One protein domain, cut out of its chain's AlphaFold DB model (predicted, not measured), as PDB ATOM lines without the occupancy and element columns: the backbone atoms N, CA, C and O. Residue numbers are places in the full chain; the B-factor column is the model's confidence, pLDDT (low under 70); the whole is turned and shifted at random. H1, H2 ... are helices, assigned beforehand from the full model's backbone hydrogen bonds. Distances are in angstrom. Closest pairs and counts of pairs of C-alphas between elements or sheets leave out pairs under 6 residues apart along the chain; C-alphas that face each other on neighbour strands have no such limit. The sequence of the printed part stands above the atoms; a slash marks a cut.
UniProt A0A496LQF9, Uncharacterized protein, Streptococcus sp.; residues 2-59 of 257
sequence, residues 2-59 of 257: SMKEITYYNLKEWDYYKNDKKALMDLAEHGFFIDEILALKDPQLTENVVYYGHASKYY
ATOM      1  N   SER A   2    -139.064 -47.600  18.117       70.94
ATOM      2  CA  SER A   2    -138.680 -48.732  18.969       70.94
ATOM      3  C   SER A   2    -137.309 -49.261  18.547       70.94
ATOM      4  O   SER A   2    -136.990 -49.228  17.361       70.94
ATOM      5  N   MET A   3    -136.520 -49.720  19.517       82.06
ATOM      6  CA  MET A   3    -135.212 -50.333  19.284       82.06
ATOM      7  C   MET A   3    -135.378 -51.645  18.511       82.06
ATOM      8  O   MET A   3    -136.289 -52.422  18.809       82.06
ATOM      9  N   LYS A   4    -134.519 -51.886  17.523       85.44
ATOM     10  CA  LYS A   4    -134.410 -53.172  16.831       85.44
ATOM     11  C   LYS A   4    -133.968 -54.251  17.809       85.44
ATOM     12  O   LYS A   4    -133.081 -54.033  18.625       85.44
ATOM     13  N   GLU A   5    -134.592 -55.416  17.702       83.69
ATOM     14  CA  GLU A   5    -134.254 -56.574  18.522       83.69
ATOM     15  C   GLU A   5    -132.835 -57.060  18.195       83.69
ATOM     16  O   GLU A   5    -132.483 -57.272  17.028       83.69
ATOM     17  N   ILE A   6    -132.018 -57.228  19.234       87.75
ATOM     18  CA  ILE A   6    -130.656 -57.746  19.127       87.75
ATOM     19  C   ILE A   6    -130.641 -59.147  19.727       87.75
ATOM     20  O   ILE A   6    -130.901 -59.354  20.908       87.75
ATOM     21  N   THR A   7    -130.341 -60.126  18.880       88.25
ATOM     22  CA  THR A   7    -130.117 -61.516  19.278       88.25
ATOM     23  C   THR A   7    -128.659 -61.852  19.012       88.25
ATOM     24  O   THR A   7    -128.273 -62.134  17.884       88.25
ATOM     25  N   TYR A   8    -127.831 -61.822  20.057       87.81
ATOM     26  CA  TYR A   8    -126.374 -61.958  19.939       87.81
ATOM     27  C   TYR A   8    -125.896 -63.278  19.310       87.81
ATOM     28  O   TYR A   8    -124.844 -63.318  18.679       87.81
ATOM     29  N   TYR A   9    -126.687 -64.349  19.410       86.25
ATOM     30  CA  TYR A   9    -126.412 -65.643  18.765       86.25
ATOM     31  C   TYR A   9    -126.878 -65.718  17.297       86.25
ATOM     32  O   TYR A   9    -126.649 -66.725  16.631       86.25
ATOM     33  N   ASN A  10    -127.562 -64.685  16.795       88.56
ATOM     34  CA  ASN A  10    -128.087 -64.589  15.431       88.56
ATOM     35  C   ASN A  10    -128.096 -63.127  14.946       88.56
ATOM     36  O   ASN A  10    -129.114 -62.618  14.461       88.56
ATOM     37  N   LEU A  11    -126.963 -62.441  15.128       92.00
ATOM     38  CA  LEU A  11    -126.800 -61.046  14.726       92.00
ATOM     39  C   LEU A  11    -127.072 -60.883  13.231       92.00
ATOM     40  O   LEU A  11    -126.571 -61.640  12.401       92.00
ATOM     41  N   LYS A  12    -127.886 -59.881  12.889       93.94
ATOM     42  CA  LYS A  12    -128.096 -59.485  11.494       93.94
ATOM     43  C   LYS A  12    -126.882 -58.725  10.966       93.94
ATOM     44  O   LYS A  12    -126.072 -58.222  11.731       93.94
ATOM     45  N   GLU A  13    -126.786 -58.605   9.649       94.94
ATOM     46  CA  GLU A  13    -125.756 -57.792   9.001       94.94
ATOM     47  C   GLU A  13    -125.844 -56.314   9.416       94.94
ATOM     48  O   GLU A  13    -126.922 -55.813   9.753       94.94
ATOM     49  N   TRP A  14    -124.726 -55.591   9.304       94.62
ATOM     50  CA  TRP A  14    -124.611 -54.161   9.625       94.62
ATOM     51  C   TRP A  14    -125.761 -53.304   9.067       94.62
ATOM     52  O   TRP A  14    -126.323 -52.455   9.765       94.62
ATOM     53  N   ASP A  15    -126.160 -53.560   7.817       95.62
ATOM     54  CA  ASP A  15    -127.224 -52.828   7.126       95.62
ATOM     55  C   ASP A  15    -128.571 -52.867   7.854       95.62
ATOM     56  O   ASP A  15    -129.370 -51.931   7.735       95.62
ATOM     57  N   TYR A  16    -128.812 -53.919   8.639       94.00
ATOM     58  CA  TYR A  16    -129.998 -54.021   9.469       94.00
ATOM     59  C   TYR A  16    -129.956 -53.030  10.634       94.00
ATOM     60  O   TYR A  16    -130.996 -52.463  10.953       94.00
ATOM     61  N   TYR A  17    -128.800 -52.754  11.242       94.81
ATOM     62  CA  TYR A  17    -128.698 -51.942  12.463       94.81
ATOM     63  C   TYR A  17    -128.312 -50.479  12.225       94.81
ATOM     64  O   TYR A  17    -128.747 -49.625  12.992       94.81
ATOM     65  N   LYS A  18    -127.591 -50.158  11.141       93.69
ATOM     66  CA  LYS A  18    -126.911 -48.861  10.905       93.69
ATOM     67  C   LYS A  18    -127.727 -47.567  11.072       93.69
ATOM     68  O   LYS A  18    -127.147 -46.501  11.230       93.69
ATOM     69  N   ASN A  19    -129.057 -47.644  11.026       93.06
ATOM     70  CA  ASN A  19    -129.961 -46.494  11.165       93.06
ATOM     71  C   ASN A  19    -130.692 -46.440  12.521       93.06
ATOM     72  O   ASN A  19    -131.558 -45.589  12.712       93.06
ATOM     73  N   ASP A  20    -130.409 -47.361  13.445       94.31
ATOM     74  CA  ASP A  20    -131.016 -47.403  14.775       94.31
ATOM     75  C   ASP A  20    -129.970 -47.099  15.847       94.31
ATOM     76  O   ASP A  20    -129.216 -47.970  16.270       94.31
ATOM     77  N   LYS A  21    -129.955 -45.848  16.317       92.00
ATOM     78  CA  LYS A  21    -128.981 -45.389  17.312       92.00
ATOM     79  C   LYS A  21    -129.017 -46.209  18.605       92.00
ATOM     80  O   LYS A  21    -127.967 -46.415  19.195       92.00
ATOM     81  N   LYS A  22    -130.186 -46.689  19.045       93.19
ATOM     82  CA  LYS A  22    -130.275 -47.496  20.274       93.19
ATOM     83  C   LYS A  22    -129.636 -48.863  20.074       93.19
ATOM     84  O   LYS A  22    -128.870 -49.294  20.923       93.19
ATOM     85  N   ALA A  23    -129.892 -49.489  18.926       95.06
ATOM     86  CA  ALA A  23    -129.236 -50.742  18.577       95.06
ATOM     87  C   ALA A  23    -127.714 -50.565  18.433       95.06
ATOM     88  O   ALA A  23    -126.954 -51.396  18.908       95.06
ATOM     89  N   LEU A  24    -127.256 -49.464  17.827       96.38
ATOM     90  CA  LEU A  24    -125.823 -49.174  17.701       96.38
ATOM     91  C   LEU A  24    -125.126 -48.970  19.050       96.38
ATOM     92  O   LEU A  24    -123.976 -49.373  19.185       96.38
ATOM     93  N   MET A  25    -125.802 -48.367  20.030       94.88
ATOM     94  CA  MET A  25    -125.280 -48.240  21.394       94.88
ATOM     95  C   MET A  25    -125.095 -49.618  22.034       94.88
ATOM     96  O   MET A  25    -123.990 -49.941  22.444       94.88
ATOM     97  N   ASP A  26    -126.129 -50.463  22.015       95.00
ATOM     98  CA  ASP A  26    -126.064 -51.820  22.576       95.00
ATOM     99  C   ASP A  26    -124.954 -52.661  21.908       95.00
ATOM    100  O   ASP A  26    -124.142 -53.294  22.581       95.00
ATOM    101  N   LEU A  27    -124.823 -52.579  20.577       96.44
ATOM    102  CA  LEU A  27    -123.742 -53.238  19.832       96.44
ATOM    103  C   LEU A  27    -122.348 -52.698  20.200       96.44
ATOM    104  O   LEU A  27    -121.405 -53.486  20.301       96.44
ATOM    105  N   ALA A  28    -122.209 -51.385  20.417       96.12
ATOM    106  CA  ALA A  28    -120.959 -50.756  20.843       96.12
ATOM    107  C   ALA A  28    -120.519 -51.231  22.234       96.12
ATOM    108  O   ALA A  28    -119.338 -51.513  22.431       96.12
ATOM    109  N   GLU A  29    -121.457 -51.347  23.176       94.81
ATOM    110  CA  GLU A  29    -121.209 -51.831  24.542       94.81
ATOM    111  C   GLU A  29    -120.757 -53.300  24.559       94.81
ATOM    112  O   GLU A  29    -119.907 -53.691  25.362       94.81
ATOM    113  N   HIS A  30    -121.264 -54.108  23.623       95.38
ATOM    114  CA  HIS A  30    -120.996 -55.547  23.556       95.38
ATOM    115  C   HIS A  30    -119.909 -55.956  22.550       95.38
ATOM    116  O   HIS A  30    -119.591 -57.140  22.444       95.38
ATOM    117  N   GLY A  31    -119.301 -55.007  21.837       95.38
ATOM    118  CA  GLY A  31    -118.123 -55.280  21.009       95.38
ATOM    119  C   GLY A  31    -118.411 -55.730  19.575       95.38
ATOM    120  O   GLY A  31    -117.558 -56.364  18.953       95.38
ATOM    121  N   PHE A  32    -119.585 -55.410  19.025       96.31
ATOM    122  CA  PHE A  32    -119.993 -55.815  17.675       96.31
ATOM    123  C   PHE A  32    -119.929 -54.662  16.672       96.31
ATOM    124  O   PHE A  32    -120.230 -53.522  17.005       96.31
ATOM    125  N   PHE A  33    -119.568 -54.971  15.420       96.31
ATOM    126  CA  PHE A  33    -119.449 -53.997  14.320       96.31
ATOM    127  C   PHE A  33    -118.530 -52.808  14.640       96.31
ATOM    128  O   PHE A  33    -118.806 -51.669  14.269       96.31
ATOM    129  N   ILE A  34    -117.439 -53.050  15.373       97.12
ATOM    130  CA  ILE A  34    -116.560 -51.982  15.867       97.12
ATOM    131  C   ILE A  34    -115.981 -51.130  14.738       97.12
ATOM    132  O   ILE A  34    -115.873 -49.912  14.870       97.12
ATOM    133  N   ASP A  35    -115.623 -51.752  13.621       97.38
ATOM    134  CA  ASP A  35    -114.974 -51.065  12.508       97.38
ATOM    135  C   ASP A  35    -115.974 -50.131  11.813       97.38
ATOM    136  O   ASP A  35    -115.659 -48.974  11.521       97.38
ATOM    137  N   GLU A  36    -117.208 -50.604  11.632       97.62
ATOM    138  CA  GLU A  36    -118.332 -49.855  11.087       97.62
ATOM    139  C   GLU A  36    -118.776 -48.729  12.026       97.62
ATOM    140  O   GLU A  36    -118.973 -47.597  11.581       97.62
ATOM    141  N   ILE A  37    -118.876 -49.006  13.328       97.06
ATOM    142  CA  ILE A  37    -119.244 -48.020  14.348       97.06
ATOM    143  C   ILE A  37    -118.216 -46.886  14.393       97.06
ATOM    144  O   ILE A  37    -118.587 -45.712  14.354       97.06
ATOM    145  N   LEU A  38    -116.919 -47.203  14.409       96.12
ATOM    146  CA  LEU A  38    -115.866 -46.185  14.404       96.12
ATOM    147  C   LEU A  38    -115.817 -45.399  13.086       96.12
ATOM    148  O   LEU A  38    -115.434 -44.225  13.082       96.12
ATOM    149  N   ALA A  39    -116.224 -46.004  11.966       96.00
ATOM    150  CA  ALA A  39    -116.321 -45.310  10.684       96.00
ATOM    151  C   ALA A  39    -117.408 -44.220  10.672       96.00
ATOM    152  O   ALA A  39    -117.270 -43.254   9.919       96.00
ATOM    153  N   LEU A  40    -118.435 -44.319  11.530       95.06
ATOM    154  CA  LEU A  40    -119.462 -43.279  11.681       95.06
ATOM    155  C   LEU A  40    -118.914 -41.975  12.273       95.06
ATOM    156  O   LEU A  40    -119.524 -40.927  12.072       95.06
ATOM    157  N   LYS A  41    -117.785 -42.030  12.998       93.19
ATOM    158  CA  LYS A  41    -117.212 -40.894  13.743       93.19
ATOM    159  C   LYS A  41    -118.217 -40.219  14.690       93.19
ATOM    160  O   LYS A  41    -118.105 -39.029  14.970       93.19
ATOM    161  N   ASP A  42    -119.199 -40.975  15.181       94.38
ATOM    162  CA  ASP A  42    -120.131 -40.490  16.196       94.38
ATOM    163  C   ASP A  42    -119.406 -40.452  17.558       94.38
ATOM    164  O   ASP A  42    -118.839 -41.475  17.963       94.38
ATOM    165  N   PRO A  43    -119.391 -39.305  18.267       92.81
ATOM    166  CA  PRO A  43    -118.656 -39.166  19.522       92.81
ATOM    167  C   PRO A  43    -119.122 -40.149  20.597       92.81
ATOM    168  O   PRO A  43    -118.294 -40.755  21.270       92.81
ATOM    169  N   GLN A  44    -120.438 -40.336  20.729       94.56
ATOM    170  CA  GLN A  44    -121.045 -41.144  21.783       94.56
ATOM    171  C   GLN A  44    -120.811 -42.633  21.529       94.56
ATOM    172  O   GLN A  44    -120.484 -43.380  22.448       94.56
ATOM    173  N   LEU A  45    -120.939 -43.079  20.279       96.06
ATOM    174  CA  LEU A  45    -120.625 -44.463  19.931       96.06
ATOM    175  C   LEU A  45    -119.127 -44.748  20.087       96.06
ATOM    176  O   LEU A  45    -118.757 -45.772  20.653       96.06
ATOM    177  N   THR A  46    -118.263 -43.825  19.650       95.94
ATOM    178  CA  THR A  46    -116.805 -43.970  19.797       95.94
ATOM    179  C   THR A  46    -116.407 -44.055  21.267       95.94
ATOM    180  O   THR A  46    -115.607 -44.915  21.634       95.94
ATOM    181  N   GLU A  47    -116.975 -43.191  22.110       94.88
ATOM    182  CA  GLU A  47    -116.761 -43.216  23.554       94.88
ATOM    183  C   GLU A  47    -117.141 -44.571  24.151       94.88
ATOM    184  O   GLU A  47    -116.313 -45.157  24.841       94.88
ATOM    185  N   ASN A  48    -118.322 -45.113  23.836       95.12
ATOM    186  CA  ASN A  48    -118.759 -46.405  24.374       95.12
ATOM    187  C   ASN A  48    -117.830 -47.548  23.973       95.12
ATOM    188  O   ASN A  48    -117.351 -48.283  24.833       95.12
ATOM    189  N   VAL A  49    -117.499 -47.671  22.688       96.44
ATOM    190  CA  VAL A  49    -116.600 -48.743  22.237       96.44
ATOM    191  C   VAL A  49    -115.242 -48.677  22.956       96.44
ATOM    192  O   VAL A  49    -114.646 -49.709  23.274       96.44
ATOM    193  N   VAL A  50    -114.733 -47.471  23.218       95.88
ATOM    194  CA  VAL A  50    -113.473 -47.263  23.946       95.88
ATOM    195  C   VAL A  50    -113.646 -47.546  25.441       95.88
ATOM    196  O   VAL A  50    -112.799 -48.216  26.026       95.88
ATOM    197  N   TYR A  51    -114.749 -47.102  26.047       94.31
ATOM    198  CA  TYR A  51    -115.083 -47.318  27.457       94.31
ATOM    199  C   TYR A  51    -115.140 -48.803  27.821       94.31
ATOM    200  O   TYR A  51    -114.533 -49.218  28.806       94.31
ATOM    201  N   TYR A  52    -115.785 -49.617  26.983       93.75
ATOM    202  CA  TYR A  52    -115.874 -51.067  27.171       93.75
ATOM    203  C   TYR A  52    -114.638 -51.835  26.660       93.75
ATOM    204  O   TYR A  52    -114.596 -53.061  26.722       93.75
ATOM    205  N   GLY A  53    -113.601 -51.137  26.177       93.94
ATOM    206  CA  GLY A  53    -112.312 -51.727  25.791       93.94
ATOM    207  C   GLY A  53    -112.277 -52.414  24.420       93.94
ATOM    208  O   GLY A  53    -111.232 -52.926  24.007       93.94
ATOM    209  N   HIS A  54    -113.377 -52.381  23.666       96.62
ATOM    210  CA  HIS A  54    -113.515 -53.052  22.367       96.62
ATOM    211  C   HIS A  54    -112.713 -52.378  21.240       96.62
ATOM    212  O   HIS A  54    -112.405 -53.005  20.227       96.62
ATOM    213  N   ALA A  55    -112.315 -51.113  21.418       95.19
ATOM    214  CA  ALA A  55    -111.510 -50.350  20.455       95.19
ATOM    215  C   ALA A  55    -109.991 -50.397  20.708       95.19
ATOM    216  O   ALA A  55    -109.264 -49.613  20.098       95.19
ATOM    217  N   SER A  56    -109.475 -51.291  21.558       94.06
ATOM    218  CA  SER A  56    -108.039 -51.331  21.909       94.06
ATOM    219  C   SER A  56    -107.096 -51.362  20.690       94.06
ATOM    220  O   SER A  56    -106.114 -50.619  20.652       94.06
ATOM    221  N   LYS A  57    -107.445 -52.109  19.626       95.50
ATOM    222  CA  LYS A  57    -106.693 -52.141  18.349       95.50
ATOM    223  C   LYS A  57    -106.597 -50.785  17.630       95.50
ATOM    224  O   LYS A  57    -105.744 -50.604  16.766       95.50
ATOM    225  N   TYR A  58    -107.454 -49.830  17.984       96.56
ATOM    226  CA  TYR A  58    -107.529 -48.495  17.393       96.56
ATOM    227  C   TYR A  58    -106.901 -47.400  18.249       96.56
ATOM    228  O   TYR A  58    -106.842 -46.255  17.800       96.56
ATOM    229  N   TYR A  59    -106.395 -47.707  19.445       96.62
ATOM    230  CA  TYR A  59    -105.912 -46.690  20.383       96.62
ATOM    231  C   TYR A  59    -104.788 -45.817  19.817       96.62
ATOM    232  O   TYR A  59    -104.799 -44.610  20.037       96.62
TER     233      TYR A  59
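What this domain is: This is residues 2 to 59 of the 257 residues of an uncharacterized protein of Streptococcus sp. (UniProt A0A496LQF9). Three helices, H2, H3 and H4, form a small core with their centres in a triangle, H2 and H4 side by side. A long loop, residues 2 to 13, and the short H1 lie toward one end of the longest axis, and the short H5 lies at the other. The printed part has 58 residues with five named helices, H1 to H5 in chain order, and no named strand; its class is all helix. It is compact, with a radius of gyration of the C-alphas of 10.6 A, and spans 30 by 21 by 16 A.

How they stand to each other: After residues 2 to 13, look for H1, residues 14 to 17, close but not clearly touching H2, residues 21 to 30; their closest C-alphas, Tyr 17 and Ala 23, are 6.3 A apart. H2 and H3, residues 34 to 39, form a helical hairpin and only just touch, with 3 pairs of C-alphas within 8 A, the closest those of Ala 28 and Ile 34 at 6.8 A; they run opposite ways at a steep tilt of 45 degrees. H3 and H4, residues 43 to 51, form another helical hairpin and touch, closest at the C-alphas of Leu 38 and Thr 46, 5.9 A, at a shallow tilt of 29 degrees, opposite ways. H2 and H4 touch at a shallow tilt of 17 degrees, the same way, with the closest C-alphas, Ala 28 and Val 49, 5.0 A apart. H5, residues 56 to 59, is close but not clearly touching H4, with the closest C-alphas, Val 50 and Ser 56, 7.1 A apart; it is apart from H1, H2 and H3. In H2, H3 and H4 every O i to N i+4 pair is within hydrogen-bond range, while H1 and H5 are too short for one.

Where its parts are: Find C-alpha 14 at (-124.611, -54.161, 9.625), where H1 begins. H2 runs 14.4 A from C-alpha 21 at (-128.981, -45.389, 17.312), H3 8.5 A and H4 11.9 A. H1 measures 5.4 A, and H5 5.3 A, ending at C-alpha 59, (-105.912, -46.690, 20.383).

The domain as a whole: The two C-alphas farthest apart, Ser 2 and Tyr 59, are 32.9 A apart. The printed part has no cut, and the four links between helices are tight. No printed residue is under 70 in pLDDT.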